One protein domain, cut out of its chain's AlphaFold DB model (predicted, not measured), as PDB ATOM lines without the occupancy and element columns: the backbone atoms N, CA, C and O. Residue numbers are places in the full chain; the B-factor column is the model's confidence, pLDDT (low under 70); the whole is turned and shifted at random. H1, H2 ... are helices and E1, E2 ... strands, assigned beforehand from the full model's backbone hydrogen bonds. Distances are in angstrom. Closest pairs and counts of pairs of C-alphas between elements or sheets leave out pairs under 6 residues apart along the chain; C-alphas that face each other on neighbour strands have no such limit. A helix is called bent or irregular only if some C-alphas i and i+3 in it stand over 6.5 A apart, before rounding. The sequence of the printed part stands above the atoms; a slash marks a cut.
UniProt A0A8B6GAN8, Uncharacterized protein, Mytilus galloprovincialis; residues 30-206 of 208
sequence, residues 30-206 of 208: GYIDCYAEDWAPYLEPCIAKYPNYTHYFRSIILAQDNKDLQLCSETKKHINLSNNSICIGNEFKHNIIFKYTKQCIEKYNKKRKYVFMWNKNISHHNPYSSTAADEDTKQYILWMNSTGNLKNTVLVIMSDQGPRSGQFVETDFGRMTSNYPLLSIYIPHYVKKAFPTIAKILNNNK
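AT A GLANCE: This is residues 30 to 206 of the 208 residues of an uncharacterized protein of Mytilus galloprovincialis (UniProt A0A8B6GAN8). Two small pairs of strands, E1 with E2 and E3 with E4, stand in one broken row with a gap between E2 and E3. The two longest helices, H2 and H3, run side by side over one face of this wall, H2 over E1 and E2 and H3 nearer the gap. H5 and H6 lie past the ends of E3 and E4 at residues 158 and 183, H4 and H7 past their opposite ends at residues 155 and 186, and H8 lies beyond E4 from E3; on the far side of E1 from E2 are H1 and long links, of which residues 43 to 51 stick out. The printed part has 177 residues, in the order E1 H1 H2 E2 H3 H4 E3 H5 H6 E4 H7 H8, of mixed class, with one parallel and one antiparallel sheet. It is only just compact, close to loose, with a radius of gyration of the C-alphas of 18.4 A and spans of 55 by 49 by 34 A.

IN THESE COORDINATES: E1, residues 32 to 37, begins at C-alpha 32 (56.374, 19.902, -42.099) and is 16.8 A long; E2, residues 113 to 118, is 16.4 A long. H2, residues 93 to 107, measures 21.3 A and H3, residues 127 to 146, 29.9 A. H3 is irregular, with C-alphas 132 and 135 7.2 A apart, and has a kink of 40 degrees near residue 134. E3 is residues 155 to 158 and E4 183 to 186. The shorter helices are H1, 58 to 64; H4, 149 to 152; H5, 167 to 170; H6, 172 to 179; H7, 189 to 194; and H8, 196 to 204, ending at C-alpha 204 (33.382, 36.580, -26.455).

HOW THE PARTS SIT: E1 and E2 are parallel at 6 degrees, with N 34 and O 114 2.9 A apart, within hydrogen-bond range. E1, H1, H2 and E2 form a strand-helix-strand unit, two parallel neighbour strands with helices between, and its crossover is right-handed. The closest C-alphas of E1 and H2 are those of Ala 36 and Ile 97, 6.0 A. H2 residues 94 to 98 and H3 residues 133 to 140 only just touch, with 3 pairs of C-alphas within 8 A, the closest Phe 98 and Tyr 140 at 7.1 A; the helices run the same way at a shallow tilt of 16 degrees. E2 and E3 are apart. E3 and E4 are antiparallel at 173 degrees, with N 157 and O 184 2.9 A apart. H5 and H6 only just touch, only at the corner, with 3 pairs within 8 A, the closest C-alphas being Val 169 and Arg 175, 5.2 A. H7 and H8 are close but not clearly touching, with C-alphas of Lys 192 and Ala 199 5.4 A apart. Every O i to N i+4 pair is within hydrogen-bond range in H1, H2, H7 and H8, against 10 of 16 in H3 and 3 of 4 in H6; H4 and H5 are too short for such a pair.

THE WHOLE: The C-alphas of Lys 77 and Thr 197, the two farthest apart, are 56.5 A apart. The printed part has no cut. The links E1 to H1 and H1 to H2 are long, with 20 and 28 residues. The mean pLDDT of the printed part is 81.4, and residues 40 to 52 and 64 to 84 are under 70.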
ATOM      1  N   GLY A  30      58.667  26.722 -44.218       91.12
ATOM      2  CA  GLY A  30      59.402  25.479 -43.976       91.12
ATOM      3  C   GLY A  30      58.768  24.591 -42.903       91.12
ATOM      4  O   GLY A  30      59.484  23.971 -42.113       91.12
ATOM      5  N   TYR A  31      57.436  24.593 -42.808       92.94
ATOM      6  CA  TYR A  31      56.711  23.679 -41.928       92.94
ATOM      7  C   TYR A  31      56.706  22.280 -42.545       92.94
ATOM      8  O   TYR A  31      56.629  22.130 -43.759       92.94
ATOM      9  N   ILE A  32      56.734  21.257 -41.694       93.25
ATOM     10  CA  ILE A  32      56.374  19.902 -42.099       93.25
ATOM     11  C   ILE A  32      54.854  19.826 -42.131       93.25
ATOM     12  O   ILE A  32      54.201  19.960 -41.094       93.25
ATOM     13  N   ASP A  33      54.289  19.633 -43.311       90.38
ATOM     14  CA  ASP A  33      52.855  19.502 -43.505       90.38
ATOM     15  C   ASP A  33      52.428  18.038 -43.627       90.38
ATOM     16  O   ASP A  33      52.968  17.250 -44.405       90.38
ATOM     17  N   CYS A  34      51.437  17.681 -42.816       91.38
ATOM     18  CA  CYS A  34      50.834  16.361 -42.780       91.38
ATOM     19  C   CYS A  34      49.355  16.488 -43.102       91.38
ATOM     20  O   CYS A  34      48.578  17.011 -42.301       91.38
ATOM     21  N   TYR A  35      48.982  16.011 -44.283       88.56
ATOM     22  CA  TYR A  35      47.609  16.018 -44.753       88.56
ATOM     23  C   TYR A  35      47.044  14.603 -44.736       88.56
ATOM     24  O   TYR A  35      47.625  13.681 -45.323       88.56
ATOM     25  N   ALA A  36      45.891  14.453 -44.092       90.38
ATOM     26  CA  ALA A  36      45.156  13.208 -44.052       90.38
ATOM     27  C   ALA A  36      43.657  13.435 -44.262       90.38
ATOM     28  O   ALA A  36      43.055  14.267 -43.595       90.38
ATOM     29  N   GLU A  37      43.062  12.696 -45.191       86.88
ATOM     30  CA  GLU A  37      41.626  12.708 -45.486       86.88
ATOM     31  C   GLU A  37      41.129  11.267 -45.546       86.88
ATOM     32  O   GLU A  37      41.898  10.397 -45.944       86.88
ATOM     33  N   ASP A  38      39.885  10.999 -45.148       86.25
ATOM     34  CA  ASP A  38      39.277   9.661 -45.267       86.25
ATOM     35  C   ASP A  38      38.473   9.496 -46.559       86.25
ATOM     36  O   ASP A  38      38.146   8.380 -46.965       86.25
ATOM     37  N   TRP A  39      38.174  10.605 -47.227       77.44
ATOM     38  CA  TRP A  39      37.436  10.662 -48.471       77.44
ATOM     39  C   TRP A  39      38.195  11.540 -49.448       77.44
ATOM     40  O   TRP A  39      38.184  12.758 -49.330       77.44
ATOM     41  N   ALA A  40      38.762  10.911 -50.474       69.81
ATOM     42  CA  ALA A  40      39.285  11.591 -51.645       69.81
ATOM     43  C   ALA A  40      38.134  11.963 -52.609       69.81
ATOM     44  O   ALA A  40      37.639  11.078 -53.323       69.81
ATOM     45  N   PRO A  41      37.632  13.219 -52.652       56.97
ATOM     46  CA  PRO A  41      36.690  13.602 -53.695       56.97
ATOM     47  C   PRO A  41      37.372  13.473 -55.064       56.97
ATOM     48  O   PRO A  41      38.579  13.720 -55.185       56.97
ATOM     49  N   TYR A  42      36.585  13.107 -56.082       46.12
ATOM     50  CA  TYR A  42      36.936  13.256 -57.495       46.12
ATOM     51  C   TYR A  42      37.074  14.750 -57.810       46.12
ATOM     52  O   TYR A  42      36.192  15.384 -58.373       46.12
ATOM     53  N   LEU A  43      38.175  15.354 -57.389       43.72
ATOM     54  CA  LEU A  43      38.790  16.381 -58.202       43.72
ATOM     55  C   LEU A  43      39.665  15.591 -59.153       43.72
ATOM     56  O   LEU A  43      40.633  14.960 -58.721       43.72
ATOM     57  N   GLU A  44      39.271  15.558 -60.422       37.12
ATOM     58  CA  GLU A  44      40.175  15.106 -61.464       37.12
ATOM     59  C   GLU A  44      41.551  15.750 -61.222       37.12
ATOM     60  O   GLU A  44      41.612  16.959 -60.943       37.12
ATOM     61  N   PRO A  45      42.652  14.989 -61.350       40.16
ATOM     62  CA  PRO A  45      44.018  15.510 -61.246       40.16
ATOM     63  C   PRO A  45      44.285  16.752 -62.124       40.16
ATOM     64  O   PRO A  45      45.280  17.447 -61.937       40.16
ATOM     65  N   CYS A  46      43.389  17.038 -63.072       36.16
ATOM     66  CA  CYS A  46      43.486  18.059 -64.103       36.16
ATOM     67  C   CYS A  46      42.962  19.454 -63.698       36.16
ATOM     68  O   CYS A  46      43.299  20.430 -64.365       36.16
ATOM     69  N   ILE A  47      42.149  19.593 -62.638       39.19
ATOM     70  CA  ILE A  47      41.445  20.868 -62.347       39.19
ATOM     71  C   ILE A  47      42.147  21.707 -61.262       39.19
ATOM     72  O   ILE A  47      42.018  22.935 -61.239       39.19
ATOM     73  N   ALA A  48      42.948  21.080 -60.397       45.50
ATOM     74  CA  ALA A  48      43.762  21.770 -59.402       45.50
ATOM     75  C   ALA A  48      45.080  21.022 -59.162       45.50
ATOM     76  O   ALA A  48      45.086  19.844 -58.814       45.50
ATOM     77  N   LYS A  49      46.211  21.725 -59.297       51.84
ATOM     78  CA  LYS A  49      47.513  21.207 -58.866       51.84
ATOM     79  C   LYS A  49      47.486  21.129 -57.339       51.84
ATOM     80  O   LYS A  49      47.555  22.164 -56.675       51.84
ATOM     81  N   TYR A  50      47.317  19.926 -56.795       57.44
ATOM     82  CA  TYR A  50      47.422  19.712 -55.355       57.44
ATOM     83  C   TYR A  50      48.809  20.169 -54.876       57.44
ATOM     84  O   TYR A  50      49.797  19.958 -55.586       57.44
ATOM     85  N   PRO A  51      48.905  20.848 -53.721       62.91
ATOM     86  CA  PRO A  51      50.203  21.199 -53.168       62.91
ATOM     87  C   PRO A  51      50.991  19.921 -52.849       62.91
ATOM     88  O   PRO A  51      50.420  18.907 -52.452       62.91
ATOM     89  N   ASN A  52      52.310  19.976 -53.030       69.00
ATOM     90  CA  ASN A  52      53.197  18.892 -52.626       69.00
ATOM     91  C   ASN A  52      53.290  18.886 -51.099       69.00
ATOM     92  O   ASN A  52      54.057  19.664 -50.532       69.00
ATOM     93  N   TYR A  53      52.499  18.033 -50.453       78.56
ATOM     94  CA  TYR A  53      52.602  17.797 -49.017       78.56
ATOM     95  C   TYR A  53      53.852  16.974 -48.699       78.56
ATOM     96  O   TYR A  53      54.179  16.032 -49.421       78.56
ATOM     97  N   THR A  54      54.512  17.276 -47.582       86.56
ATOM     98  CA  THR A  54      55.617  16.466 -47.050       86.56
ATOM     99  C   THR A  54      55.132  15.058 -46.712       86.56
ATOM    100  O   THR A  54      55.807  14.077 -47.011       86.56
ATOM    101  N   HIS A  55      53.947  14.964 -46.099       89.00
ATOM    102  CA  HIS A  55      53.281  13.713 -45.748       89.00
ATOM    103  C   HIS A  55      51.850  13.718 -46.269       89.00
ATOM    104  O   HIS A  55      51.009  14.474 -45.775       89.00
ATOM    105  N   TYR A  56      51.557  12.836 -47.229       86.00
ATOM    106  CA  TYR A  56      50.257  12.768 -47.895       86.00
ATOM    107  C   TYR A  56      49.587  11.399 -47.747       86.00
ATOM    108  O   TYR A  56      49.973  10.432 -48.397       86.00
ATOM    109  N   PHE A  57      48.539  11.329 -46.921       86.12
ATOM    110  CA  PHE A  57      47.814  10.082 -46.638       86.12
ATOM    111  C   PHE A  57      46.958   9.582 -47.816       86.12
ATOM    112  O   PHE A  57      46.573   8.417 -47.857       86.12
ATOM    113  N   ARG A  58      46.630  10.453 -48.782       81.00
ATOM    114  CA  ARG A  58      45.648  10.176 -49.847       81.00
ATOM    115  C   ARG A  58      45.962   8.921 -50.662       81.00
ATOM    116  O   ARG A  58      45.031   8.260 -51.111       81.00
ATOM    117  N   SER A  59      47.237   8.575 -50.844       79.50
ATOM    118  CA  SER A  59      47.634   7.350 -51.549       79.50
ATOM    119  C   SER A  59      47.028   6.092 -50.918       79.50
ATOM    120  O   SER A  59      46.605   5.199 -51.648       79.50
ATOM    121  N   ILE A  60      46.904   6.054 -49.587       79.56
ATOM    122  CA  ILE A  60      46.290   4.946 -48.843       79.56
ATOM    123  C   ILE A  60      44.784   4.873 -49.132       79.56
ATOM    124  O   ILE A  60      44.278   3.801 -49.455       79.56
ATOM    125  N   ILE A  61      44.072   6.004 -49.077       78.19
ATOM    126  CA  ILE A  61      42.622   6.044 -49.353       78.19
ATOM    127  C   ILE A  61      42.303   5.702 -50.799       78.19
ATOM    128  O   ILE A  61      41.351   4.980 -51.070       78.19
ATOM    129  N   LEU A  62      43.086   6.207 -51.745       75.62
ATOM    130  CA  LEU A  62      42.846   5.915 -53.149       75.62
ATOM    131  C   LEU A  62      43.114   4.443 -53.488       75.62
ATOM    132  O   LEU A  62      42.364   3.866 -54.269       75.62
ATOM    133  N   ALA A  63      44.130   3.828 -52.872       73.56
ATOM    134  CA  ALA A  63      44.350   2.388 -52.979       73.56
ATOM    135  C   ALA A  63      43.185   1.585 -52.372       73.56
ATOM    136  O   ALA A  63      42.810   0.552 -52.916       73.56
ATOM    137  N   GLN A  64      42.591   2.069 -51.276       69.12
ATOM    138  CA  GLN A  64      41.430   1.440 -50.646       69.12
ATOM    139  C   GLN A  64      40.163   1.533 -51.496       69.12
ATOM    140  O   GLN A  64      39.468   0.538 -51.669       69.12
ATOM    141  N   ASP A  65      39.838   2.718 -52.007       65.38
ATOM    142  CA  ASP A  65      38.568   2.965 -52.689       65.38
ATOM    143  C   ASP A  65      38.465   2.237 -54.050       65.38
ATOM    144  O   ASP A  65      37.469   2.420 -54.751       65.38
ATOM    145  N   ASN A  66      39.483   1.457 -54.459       58.94
ATOM    146  CA  ASN A  66      39.621   0.833 -55.786       58.94
ATOM    147  C   ASN A  66      39.403   1.816 -56.947       58.94
ATOM    148  O   ASN A  66      39.167   1.422 -58.087       58.94
ATOM    149  N   LYS A  67      39.477   3.117 -56.662       55.78
ATOM    150  CA  LYS A  67      39.430   4.165 -57.667       55.78
ATOM    151  C   LYS A  67      40.775   4.108 -58.342       55.78
ATOM    152  O   LYS A  67      41.783   4.252 -57.654       55.78
ATOM    153  N   ASP A  68      40.780   3.858 -59.645       45.03
ATOM    154  CA  ASP A  68      41.986   3.799 -60.459       45.03
ATOM    155  C   ASP A  68      42.817   5.070 -60.280       45.03
ATOM    156  O   ASP A  68      42.717   6.062 -60.999       45.03
ATOM    157  N   LEU A  69      43.698   5.016 -59.291       44.62
ATOM    158  CA  LEU A  69      44.967   5.671 -59.348       44.62
ATOM    159  C   LEU A  69      45.654   5.079 -60.562       44.62
ATOM    160  O   LEU A  69      46.124   3.944 -60.547       44.62
ATOM    161  N   GLN A  70      45.787   5.890 -61.594       40.38
ATOM    162  CA  GLN A  70      46.846   5.746 -62.577       40.38
ATOM    163  C   GLN A  70      48.218   6.002 -61.894       40.38
ATOM    164  O   GLN A  70      49.016   6.816 -62.339       40.38
ATOM    165  N   LEU A  71      48.474   5.351 -60.752       37.81
ATOM    166  CA  LEU A  71      49.744   5.250 -60.047       37.81
ATOM    167  C   LEU A  71      50.054   3.753 -59.920       37.81
ATOM    168  O   LEU A  71      49.467   3.055 -59.103       37.81
ATOM    169  N   CYS A  72      50.978   3.314 -60.775       35.00
ATOM    170  CA  CYS A  72      51.811   2.110 -60.712       35.00
ATOM    171  C   CYS A  72      51.111   0.805 -60.286       35.00
ATOM    172  O   CYS A  72      50.905   0.512 -59.112       35.00
ATOM    173  N   SER A  73      50.843  -0.022 -61.293       34.16
ATOM    174  CA  SER A  73      50.187  -1.335 -61.326       34.16
ATOM    175  C   SER A  73      50.734  -2.451 -60.413       34.16
ATOM    176  O   SER A  73      50.368  -3.607 -60.606       34.16
ATOM    177  N   GLU A  74      51.574  -2.165 -59.420       37.72
ATOM    178  CA  GLU A  74      52.263  -3.199 -58.631       37.72
ATOM    179  C   GLU A  74      51.672  -3.420 -57.228       37.72
ATOM    180  O   GLU A  74      51.797  -4.510 -56.675       37.72
ATOM    181  N   THR A  75      50.927  -2.465 -56.665       43.62
ATOM    182  CA  THR A  75      50.334  -2.602 -55.316       43.62
ATOM    183  C   THR A  75      48.960  -3.281 -55.287       43.62
ATOM    184  O   THR A  75      48.507  -3.690 -54.216       43.62
ATOM    185  N   LYS A  76      48.307  -3.488 -56.443       39.88
ATOM    186  CA  LYS A  76      46.961  -4.100 -56.531       39.88
ATOM    187  C   LYS A  76      46.902  -5.572 -56.084       39.88
ATOM    188  O   LYS A  76      45.823  -6.065 -55.782       39.88
ATOM    189  N   LYS A  77      48.030  -6.292 -56.017       40.34
ATOM    190  CA  LYS A  77      48.042  -7.746 -55.749       40.34
ATOM    191  C   LYS A  77      47.911  -8.157 -54.277       40.34
ATOM    192  O   LYS A  77      47.682  -9.334 -54.021       40.34
ATOM    193  N   HIS A  78      48.039  -7.236 -53.319       41.44
ATOM    194  CA  HIS A  78      48.185  -7.603 -51.899       41.44
ATOM    195  C   HIS A  78      47.135  -7.023 -50.949       41.44
ATOM    196  O   HIS A  78      47.224  -7.238 -49.743       41.44
ATOM    197  N   ILE A  79      46.148  -6.287 -51.455       46.03
ATOM    198  CA  ILE A  79      45.293  -5.458 -50.608       46.03
ATOM    199  C   ILE A  79      43.821  -5.756 -50.923       46.03
ATOM    200  O   ILE A  79      43.226  -5.183 -51.829       46.03
ATOM    201  N   ASN A  80      43.234  -6.695 -50.175       40.25
ATOM    202  CA  ASN A  80      41.807  -7.020 -50.231       40.25
ATOM    203  C   ASN A  80      41.042  -6.064 -49.297       40.25
ATOM    204  O   ASN A  80      40.729  -6.413 -48.158       40.25
ATOM    205  N   LEU A  81      40.848  -4.813 -49.723       51.31
ATOM    206  CA  LEU A  81      40.131  -3.813 -48.926       51.31
ATOM    207  C   LEU A  81      38.646  -3.840 -49.279       51.31
ATOM    208  O   LEU A  81      38.250  -3.592 -50.413       51.31
ATOM    209  N   SER A  82      37.827  -4.176 -48.284       44.97
ATOM    210  CA  SER A  82      36.372  -4.135 -48.371       44.97
ATOM    211  C   SER A  82      35.885  -2.723 -48.728       44.97
ATOM    212  O   SER A  82      36.403  -1.724 -48.224       44.97
ATOM    213  N   ASN A  83      34.845  -2.643 -49.567       54.19
ATOM    214  CA  ASN A  83      34.173  -1.404 -49.994       54.19
ATOM    215  C   ASN A  83      33.357  -0.736 -48.860       54.19
ATOM    216  O   ASN A  83      32.251  -0.243 -49.085       54.19
ATOM    217  N   ASN A  84      33.855  -0.737 -47.620       61.09
ATOM    218  CA  ASN A  84      33.236   0.011 -46.535       61.09
ATOM    219  C   ASN A  84      33.703   1.473 -46.607       61.09
ATOM    220  O   ASN A  84      34.892   1.779 -46.493       61.09
ATOM    221  N   SER A  85      32.758   2.396 -46.784       73.06
ATOM    222  CA  SER A  85      33.061   3.826 -46.832       73.06
ATOM    223  C   SER A  85      33.647   4.345 -45.515       73.06
ATOM    224  O   SER A  85      34.385   5.322 -45.553       73.06
ATOM    225  N   ILE A  86      33.413   3.680 -44.380       80.56
ATOM    226  CA  ILE A  86      33.802   4.140 -43.037       80.56
ATOM    227  C   ILE A  86      35.031   3.389 -42.486       80.56
ATOM    228  O   ILE A  86      35.794   3.967 -41.710       80.56
ATOM    229  N   CYS A  87      35.285   2.147 -42.914       83.06
ATOM    230  CA  CYS A  87      36.362   1.298 -42.372       83.06
ATOM    231  C   CYS A  87      37.391   0.866 -43.431       83.06
ATOM    232  O   CYS A  87      37.078   0.775 -44.615       83.06
ATOM    233  N   ILE A  88      38.610   0.554 -42.985       80.56
ATOM    234  CA  ILE A  88      39.650  -0.161 -43.741       80.56
ATOM    235  C   ILE A  88      39.936  -1.448 -42.969       80.56
ATOM    236  O   ILE A  88      40.463  -1.407 -41.855       80.56
ATOM    237  N   GLY A  89      39.538  -2.593 -43.525       81.81
ATOM    238  CA  GLY A  89      39.505  -3.837 -42.755       81.81
ATOM    239  C   GLY A  89      38.577  -3.694 -41.543       81.81
ATOM    240  O   GLY A  89      37.412  -3.332 -41.700       81.81
ATOM    241  N   ASN A  90      39.113  -3.926 -40.343       82.62
ATOM    242  CA  ASN A  90      38.364  -3.864 -39.080       82.62
ATOM    243  C   ASN A  90      38.555  -2.543 -38.313       82.62
ATOM    244  O   ASN A  90      38.135  -2.439 -37.164       82.62
ATOM    245  N   GLU A  91      39.207  -1.544 -38.912       86.88
ATOM    246  CA  GLU A  91      39.491  -0.267 -38.256       86.88
ATOM    247  C   GLU A  91      38.757   0.887 -38.942       86.88
ATOM    248  O   GLU A  91      38.722   0.980 -40.172       86.88
ATOM    249  N   PHE A  92      38.184   1.795 -38.150       89.50
ATOM    250  CA  PHE A  92      37.590   3.021 -38.671       89.50
ATOM    251  C   PHE A  92      38.644   3.931 -39.323       89.50
ATOM    252  O   PHE A  92      39.736   4.130 -38.785       89.50
ATOM    253  N   LYS A  93      38.305   4.553 -40.457       89.50
ATOM    254  CA  LYS A  93      39.217   5.439 -41.201       89.50
ATOM    255  C   LYS A  93      39.739   6.611 -40.362       89.50
ATOM    256  O   LYS A  93      40.920   6.938 -40.474       89.50
ATOM    257  N   HIS A  94      38.911   7.212 -39.498       92.75
ATOM    258  CA  HIS A  94      39.346   8.324 -38.637       92.75
ATOM    259  C   HIS A  94      40.435   7.898 -37.648       92.75
ATOM    260  O   HIS A  94      41.366   8.663 -37.400       92.75
ATOM    261  N   ASN A  95      40.391   6.657 -37.157       94.56
ATOM    262  CA  ASN A  95      41.417   6.112 -36.267       94.56
ATOM    263  C   ASN A  95      42.747   5.885 -36.983       94.56
ATOM    264  O   ASN A  95      43.809   6.191 -36.437       94.56
ATOM    265  N   ILE A  96      42.702   5.459 -38.244       93.56
ATOM    266  CA  ILE A  96      43.905   5.333 -39.071       93.56
ATOM    267  C   ILE A  96      44.512   6.716 -39.331       93.56
ATOM    268  O   ILE A  96      45.726   6.890 -39.200       93.56
ATOM    269  N   ILE A  97      43.678   7.723 -39.615       94.75
ATOM    270  CA  ILE A  97      44.113   9.121 -39.748       94.75
ATOM    271  C   ILE A  97      44.759   9.615 -38.454       94.75
ATOM    272  O   ILE A  97      45.850  10.179 -38.506       94.75
ATOM    273  N   PHE A  98      44.149   9.357 -37.295       97.00
ATOM    274  CA  PHE A  98      44.714   9.702 -35.988       97.00
ATOM    275  C   PHE A  98      46.072   9.035 -35.746       97.00
ATOM    276  O   PHE A  98      47.006   9.686 -35.280       97.00
ATOM    277  N   LYS A  99      46.226   7.749 -36.074       96.62
ATOM    278  CA  LYS A  99      47.518   7.049 -35.964       96.62
ATOM    279  C   LYS A  99      48.570   7.662 -36.889       96.62
ATOM    280  O   LYS A  99      49.700   7.892 -36.464       96.62
ATOM    281  N   TYR A 100      48.197   7.967 -38.128       95.44
ATOM    282  CA  TYR A 100      49.085   8.587 -39.106       95.44
ATOM    283  C   TYR A 100      49.553   9.978 -38.658       95.44
ATOM    284  O   TYR A 100      50.747  10.287 -38.693       95.44
ATOM    285  N   THR A 101      48.640  10.821 -38.172       95.81
ATOM    286  CA  THR A 101      48.991  12.167 -37.714       95.81
ATOM    287  C   THR A 101      49.806  12.160 -36.425       95.81
ATOM    288  O   THR A 101      50.722  12.977 -36.309       95.81
ATOM    289  N   LYS A 102      49.582  11.203 -35.512       96.44
ATOM    290  CA  LYS A 102      50.465  10.967 -34.353       96.44
ATOM    291  C   LYS A 102      51.910  10.716 -34.788       96.44
ATOM    292  O   LYS A 102      52.799  11.444 -34.353       96.44
ATOM    293  N   GLN A 103      52.132   9.787 -35.723       95.25
ATOM    294  CA  GLN A 103      53.474   9.493 -36.255       95.25
ATOM    295  C   GLN A 103      54.126  10.734 -36.875       95.25
ATOM    296  O   GLN A 103      55.299  11.026 -36.641       95.25
ATOM    297  N   CYS A 104      53.347  11.506 -37.632       93.38
ATOM    298  CA  CYS A 104      53.759  12.787 -38.194       93.38
ATOM    299  C   CYS A 104      54.203  13.793 -37.117       93.38
ATOM    300  O   CYS A 104      55.229  14.463 -37.245       93.38
ATOM    301  N   ILE A 105      53.448  13.906 -36.027       94.56
ATOM    302  CA  ILE A 105      53.761  14.825 -34.932       94.56
ATOM    303  C   ILE A 105      55.026  14.376 -34.191       94.56
ATOM    304  O   ILE A 105      55.900  15.209 -33.926       94.56
ATOM    305  N   GLU A 106      55.154  13.086 -33.899       94.06
ATOM    306  CA  GLU A 106      56.264  12.511 -33.134       94.06
ATOM    307  C   GLU A 106      57.584  12.530 -33.918       94.06
ATOM    308  O   GLU A 106      58.614  12.943 -33.381       94.06
ATOM    309  N   LYS A 107      57.552  12.192 -35.215       94.56
ATOM    310  CA  LYS A 107      58.744  12.126 -36.080       94.56
ATOM    311  C   LYS A 107      59.474  13.464 -36.217       94.56
ATOM    312  O   LYS A 107      60.693  13.492 -36.367       94.56
ATOM    313  N   TYR A 108      58.747  14.579 -36.160       91.62
ATOM    314  CA  TYR A 108      59.285  15.918 -36.423       91.62
ATOM    315  C   TYR A 108      59.277  16.824 -35.186       91.62
ATOM    316  O   TYR A 108      58.950  18.005 -35.276       91.62
ATOM    317  N   ASN A 109      59.644  16.305 -34.013       83.25
ATOM    318  CA  ASN A 109      59.631  17.050 -32.742       83.25
ATOM    319  C   ASN A 109      60.394  18.400 -32.752       83.25
ATOM    320  O   ASN A 109      59.988  19.322 -32.050       83.25
ATOM    321  N   LYS A 110      61.439  18.553 -33.578       88.38
ATOM    322  CA  LYS A 110      62.258  19.779 -33.712       88.38
ATOM    323  C   LYS A 110      61.851  20.702 -34.871       88.38
ATOM    324  O   LYS A 110      62.541  21.684 -35.142       88.38
ATOM    325  N   LYS A 111      60.774  20.396 -35.601       92.69
ATOM    326  CA  LYS A 111      60.296  21.210 -36.730       92.69
ATOM    327  C   LYS A 111      58.889  21.728 -36.458       92.69
ATOM    328  O   LYS A 111      58.088  21.085 -35.781       92.69
ATOM    329  N   ARG A 112      58.582  22.900 -37.018       93.75
ATOM    330  CA  ARG A 112      57.212  23.421 -37.038       93.75
ATOM    331  C   ARG A 112      56.368  22.522 -37.930       93.75
ATOM    332  O   ARG A 112      56.835  22.100 -38.985       93.75
ATOM    333  N   LYS A 113      55.157  22.217 -37.482       94.25
ATOM    334  CA  LYS A 113      54.261  21.258 -38.125       94.25
ATOM    335  C   LYS A 113      52.934  21.923 -38.449       94.25
ATOM    336  O   LYS A 113      52.454  22.741 -37.666       94.25
ATOM    337  N   TYR A 114      52.354  21.564 -39.583       93.75
ATOM    338  CA  TYR A 114      50.977  21.882 -39.933       93.75
ATOM    339  C   TYR A 114      50.250  20.571 -40.213       93.75
ATOM    340  O   TYR A 114      50.586  19.861 -41.156       93.75
ATOM    341  N   VAL A 115      49.292  20.219 -39.363       93.94
ATOM    342  CA  VAL A 115      48.543  18.965 -39.486       93.94
ATOM    343  C   VAL A 115      47.115  19.304 -39.870       93.94
ATOM    344  O   VAL A 115      46.450  20.058 -39.163       93.94
ATOM    345  N   PHE A 116      46.652  18.742 -40.982       91.88
ATOM    346  CA  PHE A 116      45.282  18.886 -41.452       91.88
ATOM    347  C   PHE A 116      44.639  17.508 -41.574       91.88
ATOM    348  O   PHE A 116      45.148  16.646 -42.292       91.88
ATOM    349  N   MET A 117      43.526  17.319 -40.869       93.06
ATOM    350  CA  MET A 117      42.739  16.087 -40.882       93.06
ATOM    351  C   MET A 117      41.351  16.381 -41.435       93.06
ATOM    352  O   MET A 117      40.681  17.297 -40.958       93.06
ATOM    353  N   TRP A 118      40.912  15.591 -42.406       89.12
ATOM    354  CA  TRP A 118      39.589  15.678 -43.005       89.12
ATOM    355  C   TRP A 118      38.847  14.354 -42.820       89.12
ATOM    356  O   TRP A 118      38.987  13.434 -43.624       89.12
ATOM    357  N   ASN A 119      38.089  14.264 -41.726       90.06
ATOM    358  CA  ASN A 119      37.260  13.106 -41.395       90.06
ATOM    359  C   ASN A 119      35.824  13.375 -41.846       90.06
ATOM    360  O   ASN A 119      35.081  14.087 -41.174       90.06
ATOM    361  N   LYS A 120      35.454  12.844 -43.006       85.75
ATOM    362  CA  LYS A 120      34.163  13.065 -43.652       85.75
ATOM    363  C   LYS A 120      33.287  11.818 -43.616       85.75
ATOM    364  O   LYS A 120      32.083  11.928 -43.399       85.75
ATOM    365  N   ASN A 121      33.851  10.635 -43.851       85.12
ATOM    366  CA  ASN A 121      33.053   9.426 -44.082       85.12
ATOM    367  C   ASN A 121      32.204   9.027 -42.882       85.12
ATOM    368  O   ASN A 121      31.090   8.543 -43.072       85.12
ATOM    369  N   ILE A 122      32.709   9.255 -41.668       86.31
ATOM    370  CA  ILE A 122      32.020   8.840 -40.447       86.31
ATOM    371  C   ILE A 122      30.683   9.555 -40.231       86.31
ATOM    372  O   ILE A 122      29.794   8.982 -39.623       86.31
ATOM    373  N   SER A 123      30.502  10.777 -40.739       84.12
ATOM    374  CA  SER A 123      29.298  11.584 -40.482       84.12
ATOM    375  C   SER A 123      28.508  11.946 -41.739       84.12
ATOM    376  O   SER A 123      27.369  12.397 -41.633       84.12
ATOM    377  N   HIS A 124      29.070  11.753 -42.939       84.38
ATOM    378  CA  HIS A 124      28.503  12.330 -44.162       84.38
ATOM    379  C   HIS A 124      27.089  11.850 -44.509       84.38
ATOM    380  O   HIS A 124      26.266  12.648 -44.950       84.38
ATOM    381  N   HIS A 125      26.821  10.549 -44.373       79.06
ATOM    382  CA  HIS A 125      25.522   9.964 -44.738       79.06
ATOM    383  C   HIS A 125      24.595   9.793 -43.538       79.06
ATOM    384  O   HIS A 125      23.379   9.747 -43.706       79.06
ATOM    385  N   ASN A 126      25.165   9.686 -42.338       78.75
ATOM    386  CA  ASN A 126      24.421   9.491 -41.110       78.75
ATOM    387  C   ASN A 126      25.031  10.363 -39.999       78.75
ATOM    388  O   ASN A 126      26.128  10.051 -39.528       78.75
ATOM    389  N   PRO A 127      24.335  11.421 -39.546       77.62
ATOM    390  CA  PRO A 127      24.850  12.294 -38.499       77.62
ATOM    391  C   PRO A 127      25.017  11.573 -37.159       77.62
ATOM    392  O   PRO A 127      25.860  11.978 -36.374       77.62
ATOM    393  N   TYR A 128      24.282  10.488 -36.899       80.19
ATOM    394  CA  TYR A 128      24.419   9.722 -35.657       80.19
ATOM    395  C   TYR A 128      25.726   8.924 -35.590       80.19
ATOM    396  O   TYR A 128      26.201   8.605 -34.503       80.19
ATOM    397  N   SER A 129      26.329   8.601 -36.737       83.12
ATOM    398  CA  SER A 129      27.565   7.814 -36.798       83.12
ATOM    399  C   SER A 129      28.792   8.575 -36.285       83.12
ATOM    400  O   SER A 129      29.773   7.941 -35.907       83.12
ATOM    401  N   SER A 130      28.730   9.909 -36.176       83.56
ATOM    402  CA  SER A 130      29.803  10.716 -35.574       83.56
ATOM    403  C   SER A 130      30.062  10.374 -34.105       83.56
ATOM    404  O   SER A 130      31.206  10.465 -33.674       83.56
ATOM    405  N   THR A 131      29.044   9.899 -33.377       86.88
ATOM    406  CA  THR A 131      29.169   9.462 -31.974       86.88
ATOM    407  C   THR A 131      30.227   8.371 -31.789       86.88
ATOM    408  O   THR A 131      30.873   8.298 -30.746       86.88
ATOM    409  N   ALA A 132      30.486   7.566 -32.827       88.75
ATOM    410  CA  ALA A 132      31.537   6.554 -32.810       88.75
ATOM    411  C   ALA A 132      32.962   7.145 -32.793       88.75
ATOM    412  O   ALA A 132      33.896   6.435 -32.436       88.75
ATOM    413  N   ALA A 133      33.150   8.423 -33.150       92.25
ATOM    414  CA  ALA A 133      34.439   9.115 -33.076       92.25
ATOM    415  C   ALA A 133      34.614   9.974 -31.816       92.25
ATOM    416  O   ALA A 133      35.702  10.524 -31.631       92.25
ATOM    417  N   ASP A 134      33.599  10.117 -30.958       92.69
ATOM    418  CA  ASP A 134      33.658  11.037 -29.814       92.69
ATOM    419  C   ASP A 134      34.769  10.646 -28.832       92.69
ATOM    420  O   ASP A 134      35.652  11.456 -28.520       92.69
ATOM    421  N   GLU A 135      34.780   9.384 -28.391       96.44
ATOM    422  CA  GLU A 135      35.805   8.897 -27.464       96.44
ATOM    423  C   GLU A 135      37.187   8.877 -28.131       96.44
ATOM    424  O   GLU A 135      38.156   9.344 -27.536       96.44
ATOM    425  N   ASP A 136      37.291   8.457 -29.395       96.56
ATOM    426  CA  ASP A 136      38.562   8.449 -30.130       96.56
ATOM    427  C   ASP A 136      39.155   9.863 -30.277       96.56
ATOM    428  O   ASP A 136      40.357  10.081 -30.084       96.56
ATOM    429  N   THR A 137      38.308  10.854 -30.568       96.06
ATOM    430  CA  THR A 137      38.703  12.264 -30.700       96.06
ATOM    431  C   THR A 137      39.163  12.821 -29.357       96.06
ATOM    432  O   THR A 137      40.215  13.462 -29.271       96.06
ATOM    433  N   LYS A 138      38.426  12.531 -28.281       97.44
ATOM    434  CA  LYS A 138      38.824  12.881 -26.914       97.44
ATOM    435  C   LYS A 138      40.174  12.259 -26.558       97.44
ATOM    436  O   LYS A 138      41.049  12.974 -26.070       97.44
ATOM    437  N   GLN A 139      40.389  10.977 -26.851       98.38
ATOM    438  CA  GLN A 139      41.665  10.303 -26.599       98.38
ATOM    439  C   GLN A 139      42.813  10.911 -27.414       98.38
ATOM    440  O   GLN A 139      43.925  11.062 -26.900       98.38
ATOM    441  N   TYR A 140      42.568  11.340 -28.654       97.88
ATOM    442  CA  TYR A 140      43.560  12.071 -29.446       97.88
ATOM    443  C   TYR A 140      43.957  13.402 -28.786       97.88
ATOM    444  O   TYR A 140      45.145  13.713 -28.673       97.88
ATOM    445  N   ILE A 141      42.983  14.177 -28.299       97.69
ATOM    446  CA  ILE A 141      43.228  15.463 -27.627       97.69
ATOM    447  C   ILE A 141      43.940  15.257 -26.282       97.69
ATOM    448  O   ILE A 141      44.888  15.981 -25.967       97.69
ATOM    449  N   LEU A 142      43.536  14.251 -25.501       98.12
ATOM    450  CA  LEU A 142      44.197  13.887 -24.244       98.12
ATOM    451  C   LEU A 142      45.642  13.438 -24.475       98.12
ATOM    452  O   LEU A 142      46.535  13.840 -23.726       98.12
ATOM    453  N   TRP A 143      45.901  12.675 -25.538       97.94
ATOM    454  CA  TRP A 143      47.258  12.340 -25.963       97.94
ATOM    455  C   TRP A 143      48.058  13.603 -26.317       97.94
ATOM    456  O   TRP A 143      49.155  13.786 -25.792       97.94
ATOM    457  N   MET A 144      47.504  14.527 -27.114       97.00
ATOM    458  CA  MET A 144      48.163  15.803 -27.438       97.00
ATOM    459  C   MET A 144      48.502  16.619 -26.179       97.00
ATOM    460  O   MET A 144      49.541  17.280 -26.122       97.00
ATOM    461  N   ASN A 145      47.628  16.595 -25.169       96.88
ATOM    462  CA  ASN A 145      47.835  17.308 -23.913       96.88
ATOM    463  C   ASN A 145      48.918  16.647 -23.044       96.88
ATOM    464  O   ASN A 145      49.885  17.300 -22.652       96.88
ATOM    465  N   SER A 146      48.777  15.346 -22.778       97.38
ATOM    466  CA  SER A 146      49.668  14.573 -21.897       97.38
ATOM    467  C   SER A 146      51.100  14.476 -22.427       97.38
ATOM    468  O   SER A 146      52.049  14.543 -21.653       97.38
ATOM    469  N   THR A 147      51.275  14.424 -23.749       95.56
ATOM    470  CA  THR A 147      52.597  14.441 -24.405       95.56
ATOM    471  C   THR A 147      53.190  15.846 -24.555       95.56
ATOM    472  O   THR A 147      54.289  16.014 -25.080       95.56
ATOM    473  N   GLY A 148      52.479  16.887 -24.108       94.50
ATOM    474  CA  GLY A 148      52.923  18.278 -24.191       94.50
ATOM    475  C   GLY A 148      52.835  18.899 -25.587       94.50
ATOM    476  O   GLY A 148      53.202  20.065 -25.741       94.50
ATOM    477  N   ASN A 149      52.305  18.188 -26.587       93.69
ATOM    478  CA  ASN A 149      52.122  18.708 -27.944       93.69
ATOM    479  C   ASN A 149      51.189  19.935 -27.981       93.69
ATOM    480  O   ASN A 149      51.416  20.845 -28.777       93.69
ATOM    481  N   LEU A 150      50.197  20.036 -27.082       94.25
ATOM    482  CA  LEU A 150      49.343  21.232 -26.975       94.25
ATOM    483  C   LEU A 150      50.063  22.478 -26.442       94.25
ATOM    484  O   LEU A 150      49.600  23.589 -26.695       94.25
ATOM    485  N   LYS A 151      51.213  22.348 -25.762       93.56
ATOM    486  CA  LYS A 151      51.911  23.504 -25.160       93.56
ATOM    487  C   LYS A 151      52.296  24.567 -26.187       93.56
ATOM    488  O   LYS A 151      52.310  25.741 -25.839       93.56
ATOM    489  N   ASN A 152      52.573  24.150 -27.425       91.75
ATOM    490  CA  ASN A 152      52.984  25.012 -28.536       91.75
ATOM    491  C   ASN A 152      52.112  24.841 -29.793       91.75
ATOM    492  O   ASN A 152      52.572  25.113 -30.900       91.75
ATOM    493  N   THR A 153      50.859  24.400 -29.634       94.94
ATOM    494  CA  THR A 153      49.950  24.130 -30.759       94.94
ATOM    495  C   THR A 153      48.649  24.906 -30.622       94.94
ATOM    496  O   THR A 153      47.964  24.808 -29.606       94.94
ATOM    497  N   VAL A 154      48.277  25.639 -31.673       95.31
ATOM    498  CA  VAL A 154      46.889  26.075 -31.869       95.31
ATOM    499  C   VAL A 154      46.130  24.901 -32.476       95.31
ATOM    500  O   VAL A 154      46.509  24.412 -33.539       95.31
ATOM    501  N   LEU A 155      45.089  24.436 -31.792       96.19
ATOM    502  CA  LEU A 155      44.235  23.347 -32.256       96.19
ATOM    503  C   LEU A 155      42.884  23.930 -32.658       96.19
ATOM    504  O   LEU A 155      42.233  24.599 -31.859       96.19
ATOM    505  N   VAL A 156      42.478  23.660 -33.895       94.50
ATOM    506  CA  VAL A 156      41.165  24.024 -34.429       94.50
ATOM    507  C   VAL A 156      40.423  22.735 -34.743       94.50
ATOM    508  O   VAL A 156      40.925  21.904 -35.497       94.50
ATOM    509  N   ILE A 157      39.243  22.576 -34.158       93.94
ATOM    510  CA  ILE A 157      38.300  21.504 -34.471       93.94
ATOM    511  C   ILE A 157      37.082  22.180 -35.067       93.94
ATOM    512  O   ILE A 157      36.512  23.080 -34.450       93.94
ATOM    513  N   MET A 158      36.701  21.776 -36.270       91.12
ATOM    514  CA  MET A 158      35.565  22.381 -36.938       91.12
ATOM    515  C   MET A 158      34.835  21.394 -37.835       91.12
ATOM    516  O   MET A 158      35.457  20.485 -38.384       91.12
ATOM    517  N   SER A 159      33.536  21.626 -38.007       88.62
ATOM    518  CA  SER A 159      32.765  21.021 -39.089       88.62
ATOM    519  C   SER A 159      32.795  21.932 -40.312       88.62
ATOM    520  O   SER A 159      32.818  23.157 -40.184       88.62
ATOM    521  N   ASP A 160      32.781  21.356 -41.509       83.62
ATOM    522  CA  ASP A 160      32.646  22.134 -42.741       83.62
ATOM    523  C   ASP A 160      31.218  22.659 -42.946       83.62
ATOM    524  O   ASP A 160      31.022  23.661 -43.633       83.62
ATOM    525  N   GLN A 161      30.241  21.988 -42.333       85.81
ATOM    526  CA  GLN A 161      28.805  22.275 -42.387       85.81
ATOM    527  C   GLN A 161      28.052  21.428 -41.346       85.81
ATOM    528  O   GLN A 161      28.579  20.437 -40.838       85.81
ATOM    529  N   GLY A 162      26.809  21.797 -41.040       85.62
ATOM    530  CA  GLY A 162      25.882  20.914 -40.333       85.62
ATOM    531  C   GLY A 162      25.263  19.849 -41.254       85.62
ATOM    532  O   GLY A 162      25.554  19.810 -42.459       85.62
ATOM    533  N   PRO A 163      24.395  18.976 -40.719       83.69
ATOM    534  CA  PRO A 163      23.582  18.067 -41.525       83.69
ATOM    535  C   PRO A 163      22.721  18.848 -42.528       83.69
ATOM    536  O   PRO A 163      22.268  19.947 -42.238       83.69
ATOM    537  N   ARG A 164      22.524  18.313 -43.740       80.06
ATOM    538  CA  ARG A 164      21.831  19.032 -44.835       80.06
ATOM    539  C   ARG A 164      20.640  18.295 -45.434       80.06
ATOM    540  O   ARG A 164      19.971  18.833 -46.310       80.06
ATOM    541  N   SER A 165      20.416  17.051 -45.033       77.69
ATOM    542  CA  SER A 165      19.420  16.180 -45.653       77.69
ATOM    543  C   SER A 165      19.034  15.031 -44.731       77.69
ATOM    544  O   SER A 165      19.794  14.667 -43.834       77.69
ATOM    545  N   GLY A 166      17.885  14.419 -45.020       81.38
ATOM    546  CA  GLY A 166      17.348  13.277 -44.281       81.38
ATOM    547  C   GLY A 166      16.493  13.689 -43.083       81.38
ATOM    548  O   GLY A 166      16.441  14.853 -42.707       81.38
ATOM    549  N   GLN A 167      15.842  12.713 -42.453       84.62
ATOM    550  CA  GLN A 167      14.884  12.957 -41.363       84.62
ATOM    551  C   GLN A 167      15.499  13.683 -40.158       84.62
ATOM    552  O   GLN A 167      14.801  14.381 -39.431       84.62
ATOM    553  N   PHE A 168      16.821  13.580 -39.960       83.62
ATOM    554  CA  PHE A 168      17.502  14.292 -38.882       83.62
ATOM    555  C   PHE A 168      17.270  15.803 -38.957       83.62
ATOM    556  O   PHE A 168      16.956  16.399 -37.931       83.62
ATOM    557  N   VAL A 169      17.354  16.421 -40.146       86.75
ATOM    558  CA  VAL A 169      17.187  17.883 -40.294       86.75
ATOM    559  C   VAL A 169      15.750  18.362 -40.056       86.75
ATOM    560  O   VAL A 169      15.527  19.561 -39.921       86.75
ATOM    561  N   GLU A 170      14.780  17.448 -39.981       88.75
ATOM    562  CA  GLU A 170      13.383  17.754 -39.650       88.75
ATOM    563  C   GLU A 170      13.138  17.801 -38.133       88.75
ATOM    564  O   GLU A 170      12.148  18.379 -37.684       88.75
ATOM    565  N   THR A 171      14.047  17.244 -37.331       89.19
ATOM    566  CA  THR A 171      14.002  17.371 -35.868       89.19
ATOM    567  C   THR A 171      14.421  18.776 -35.434       89.19
ATOM    568  O   THR A 171      15.233  19.414 -36.109       89.19
ATOM    569  N   ASP A 172      13.934  19.259 -34.288       89.00
ATOM    570  CA  ASP A 172      14.326  20.579 -33.760       89.00
ATOM    571  C   ASP A 172      15.845  20.691 -33.587       89.00
ATOM    572  O   ASP A 172      16.471  21.666 -34.012       89.00
ATOM    573  N   PHE A 173      16.462  19.629 -33.066       85.19
ATOM    574  CA  PHE A 173      17.909  19.538 -32.916       85.19
ATOM    575  C   PHE A 173      18.644  19.559 -34.265       85.19
ATOM    576  O   PHE A 173      19.666  20.232 -34.421       85.19
ATOM    577  N   GLY A 174      18.118  18.871 -35.277       86.31
ATOM    578  CA  GLY A 174      18.664  18.899 -36.627       86.31
ATOM    579  C   GLY A 174      18.580  20.269 -37.282       86.31
ATOM    580  O   GLY A 174      19.575  20.727 -37.839       86.31
ATOM    581  N   ARG A 175      17.443  20.969 -37.175       85.62
ATOM    582  CA  ARG A 175      17.290  22.339 -37.704       85.62
ATOM    583  C   ARG A 175      18.287  23.306 -37.074       85.62
ATOM    584  O   ARG A 175      18.855  24.142 -37.778       85.62
ATOM    585  N   MET A 176      18.531  23.173 -35.769       84.81
ATOM    586  CA  MET A 176      19.561  23.950 -35.080       84.81
ATOM    587  C   MET A 176      20.955  23.586 -35.604       84.81
ATOM    588  O   MET A 176      21.636  24.424 -36.189       84.81
ATOM    589  N   THR A 177      21.374  22.329 -35.469       83.00
ATOM    590  CA  THR A 177      22.739  21.889 -35.826       83.00
ATOM    591  C   THR A 177      23.088  22.069 -37.306       83.00
ATOM    592  O   THR A 177      24.254  22.276 -37.632       83.00
ATOM    593  N   SER A 178      22.097  22.070 -38.203       83.06
ATOM    594  CA  SER A 178      22.277  22.396 -39.628       83.06
ATOM    595  C   SER A 178      22.847  23.807 -39.838       83.06
ATOM    596  O   SER A 178      23.632  24.024 -40.761       83.06
ATOM    597  N   ASN A 179      22.484  24.749 -38.959       80.81
ATOM    598  CA  ASN A 179      22.893  26.156 -39.002       80.81
ATOM    599  C   ASN A 179      24.038  26.498 -38.034       80.81
ATOM    600  O   ASN A 179      24.627  27.571 -38.146       80.81
ATOM    601  N   TYR A 180      24.381  25.588 -37.119       81.94
ATOM    602  CA  TYR A 180      25.440  25.765 -36.122       81.94
ATOM    603  C   TYR A 180      26.542  24.705 -36.286       81.94
ATOM    604  O   TYR A 180      26.648  23.788 -35.466       81.94
ATOM    605  N   PRO A 181      27.375  24.786 -37.343       81.38
ATOM    606  CA  PRO A 181      28.533  23.911 -37.461       81.38
ATOM    607  C   PRO A 181      29.502  24.152 -36.297       81.38
ATOM    608  O   PRO A 181      29.747  25.288 -35.891       81.38
ATOM    609  N   LEU A 182      30.086  23.070 -35.779       86.81
ATOM    610  CA  LEU A 182      31.064  23.133 -34.694       86.81
ATOM    611  C   LEU A 182      32.269  23.999 -35.093       86.81
ATOM    612  O   LEU A 182      32.861  23.787 -36.151       86.81
ATOM    613  N   LEU A 183      32.685  24.894 -34.196       89.81
ATOM    614  CA  LEU A 183      33.994  25.540 -34.215       89.81
ATOM    615  C   LEU A 183      34.532  25.617 -32.786       89.81
ATOM    616  O   LEU A 183      33.976  26.298 -31.930       89.81
ATOM    617  N   SER A 184      35.645  24.939 -32.536       91.81
ATOM    618  CA  SER A 184      36.365  24.985 -31.269       91.81
ATOM    619  C   SER A 184      37.830  25.303 -31.525       91.81
ATOM    620  O   SER A 184      38.488  24.667 -32.351       91.81
ATOM    621  N   ILE A 185      38.338  26.317 -30.827       93.94
ATOM    622  CA  ILE A 185      39.710  26.797 -30.974       93.94
ATOM    623  C   ILE A 185      40.391  26.756 -29.611       93.94
ATOM    624  O   ILE A 185      40.042  27.490 -28.684       93.94
ATOM    625  N   TYR A 186      41.425  25.931 -29.509       94.38
ATOM    626  CA  TYR A 186      42.369  25.956 -28.407       94.38
ATOM    627  C   TYR A 186      43.611  26.743 -28.823       94.38
ATOM    628  O   TYR A 186      44.253  26.436 -29.828       94.38
ATOM    629  N   ILE A 187      43.977  27.735 -28.012       94.69
ATOM    630  CA  ILE A 187      45.244  28.460 -28.139       94.69
ATOM    631  C   ILE A 187      46.152  28.169 -26.934       94.69
ATOM    632  O   ILE A 187      45.658  28.121 -25.797       94.69
ATOM    633  N   PRO A 188      47.474  28.027 -27.144       95.25
ATOM    634  CA  PRO A 188      48.430  27.833 -26.065       95.25
ATOM    635  C   PRO A 188      48.404  28.938 -25.012       95.25
ATOM    636  O   PRO A 188      48.145  30.107 -25.304       95.25
ATOM    637  N   HIS A 189      48.769  28.593 -23.780       93.12
ATOM    638  CA  HIS A 189      48.771  29.542 -22.667       93.12
ATOM    639  C   HIS A 189      49.700  30.749 -22.894       93.12
ATOM    640  O   HIS A 189      49.338  31.872 -22.547       93.12
ATOM    641  N   TYR A 190      50.864  30.553 -23.523       93.44
ATOM    642  CA  TYR A 190      51.765  31.670 -23.828       93.44
ATOM    643  C   TYR A 190      51.159  32.633 -24.862       93.44
ATOM    644  O   TYR A 190      51.354  33.838 -24.740       93.44
ATOM    645  N   VAL A 191      50.369  32.134 -25.826       93.38
ATOM    646  CA  VAL A 191      49.650  32.977 -26.798       93.38
ATOM    647  C   VAL A 191      48.591  33.808 -26.081       93.38
ATOM    648  O   VAL A 191      48.496  35.003 -26.331       93.38
ATOM    649  N   LYS A 192      47.851  33.217 -25.132       92.94
ATOM    650  CA  LYS A 192      46.878  33.956 -24.305       92.94
ATOM    651  C   LYS A 192      47.538  35.090 -23.516       92.94
ATOM    652  O   LYS A 192      46.976  36.174 -23.438       92.94
ATOM    653  N   LYS A 193      48.722  34.837 -22.947       94.38
ATOM    654  CA  LYS A 193      49.491  35.831 -22.178       94.38
ATOM    655  C   LYS A 193      50.070  36.941 -23.054       94.38
ATOM    656  O   LYS A 193      49.988  38.102 -22.676       94.38
ATOM    657  N   ALA A 194      50.646  36.589 -24.201       95.94
ATOM    658  CA  ALA A 194      51.260  37.551 -25.114       95.94
ATOM    659  C   ALA A 194      50.220  38.372 -25.896       95.94
ATOM    660  O   ALA A 194      50.470  39.526 -26.228       95.94
ATOM    661  N   PHE A 195      49.049  37.788 -26.172       95.25
ATOM    662  CA  PHE A 195      47.984  38.393 -26.973       95.25
ATOM    663  C   PHE A 195      46.626  38.305 -26.251       95.25
ATOM    664  O   PHE A 195      45.717  37.600 -26.710       95.25
ATOM    665  N   PRO A 196      46.445  39.030 -25.131       93.69
ATOM    666  CA  PRO A 196      45.216  38.971 -24.335       93.69
ATOM    667  C   PRO A 196      43.972  39.386 -25.132       93.69
ATOM    668  O   PRO A 196      42.889  38.846 -24.909       93.69
ATOM    669  N   THR A 197      44.121  40.272 -26.121       95.31
ATOM    670  CA  THR A 197      43.037  40.661 -27.036       95.31
ATOM    671  C   THR A 197      42.496  39.469 -27.829       95.31
ATOM    672  O   THR A 197      41.281  39.319 -27.932       95.31
ATOM    673  N   ILE A 198      43.362  38.577 -28.328       90.81
ATOM    674  CA  ILE A 198      42.934  37.364 -29.051       90.81
ATOM    675  C   ILE A 198      42.155  36.446 -28.109       90.81
ATOM    676  O   ILE A 198      41.097  35.940 -28.473       90.81
ATOM    677  N   ALA A 199      42.642  36.260 -26.879       90.50
ATOM    678  CA  ALA A 199      41.951  35.445 -25.885       90.50
ATOM    679  C   ALA A 199      40.565  36.017 -25.534       90.50
ATOM    680  O   ALA A 199      39.604  35.255 -25.423       90.50
ATOM    681  N   LYS A 200      40.447  37.346 -25.413       92.12
ATOM    682  CA  LYS A 200      39.172  38.033 -25.172       92.12
ATOM    683  C   LYS A 200      38.201  37.844 -26.337       92.12
ATOM    684  O   LYS A 200      37.059  37.471 -26.104       92.12
ATOM    685  N   ILE A 201      38.656  38.038 -27.577       92.75
ATOM    686  CA  ILE A 201      37.830  37.836 -28.777       92.75
ATOM    687  C   ILE A 201      37.334  36.392 -28.843       92.75
ATOM    688  O   ILE A 201      36.139  36.173 -29.009       92.75
ATOM    689  N   LEU A 202      38.222  35.410 -28.665       90.81
ATOM    690  CA  LEU A 202      37.826  34.003 -28.699       90.81
ATOM    691  C   LEU A 202      36.823  33.659 -27.601       90.81
ATOM    692  O   LEU A 202      35.911  32.895 -27.868       90.81
ATOM    693  N   ASN A 203      36.961  34.216 -26.393       88.12
ATOM    694  CA  ASN A 203      35.996  33.993 -25.314       88.12
ATOM    695  C   ASN A 203      34.638  34.647 -25.590       88.12
ATOM    696  O   ASN A 203      33.623  34.022 -25.317       88.12
ATOM    697  N   ASN A 204      34.618  35.858 -26.148       91.12
ATOM    698  CA  ASN A 204      33.382  36.580 -26.455       91.12
ATOM    699  C   ASN A 204      32.591  35.973 -27.627       91.12
ATOM    700  O   ASN A 204      31.421  36.289 -27.782       91.12
ATOM    701  N   ASN A 205      33.235  35.159 -28.469       84.81
ATOM    702  CA  ASN A 205      32.615  34.501 -29.627       84.81
ATOM    703  C   ASN A 205      32.388  32.996 -29.401       84.81
ATOM    704  O   ASN A 205      32.204  32.251 -30.364       84.81
ATOM    705  N   LYS A 206      32.455  32.521 -28.152       80.94
ATOM    706  CA  LYS A 206      32.007  31.161 -27.834       80.94
ATOM    707  C   LYS A 206      30.488  31.117 -27.948       80.94
ATOM    708  O   LYS A 206      29.830  32.071 -27.551       80.94
TER     709      LYS A 206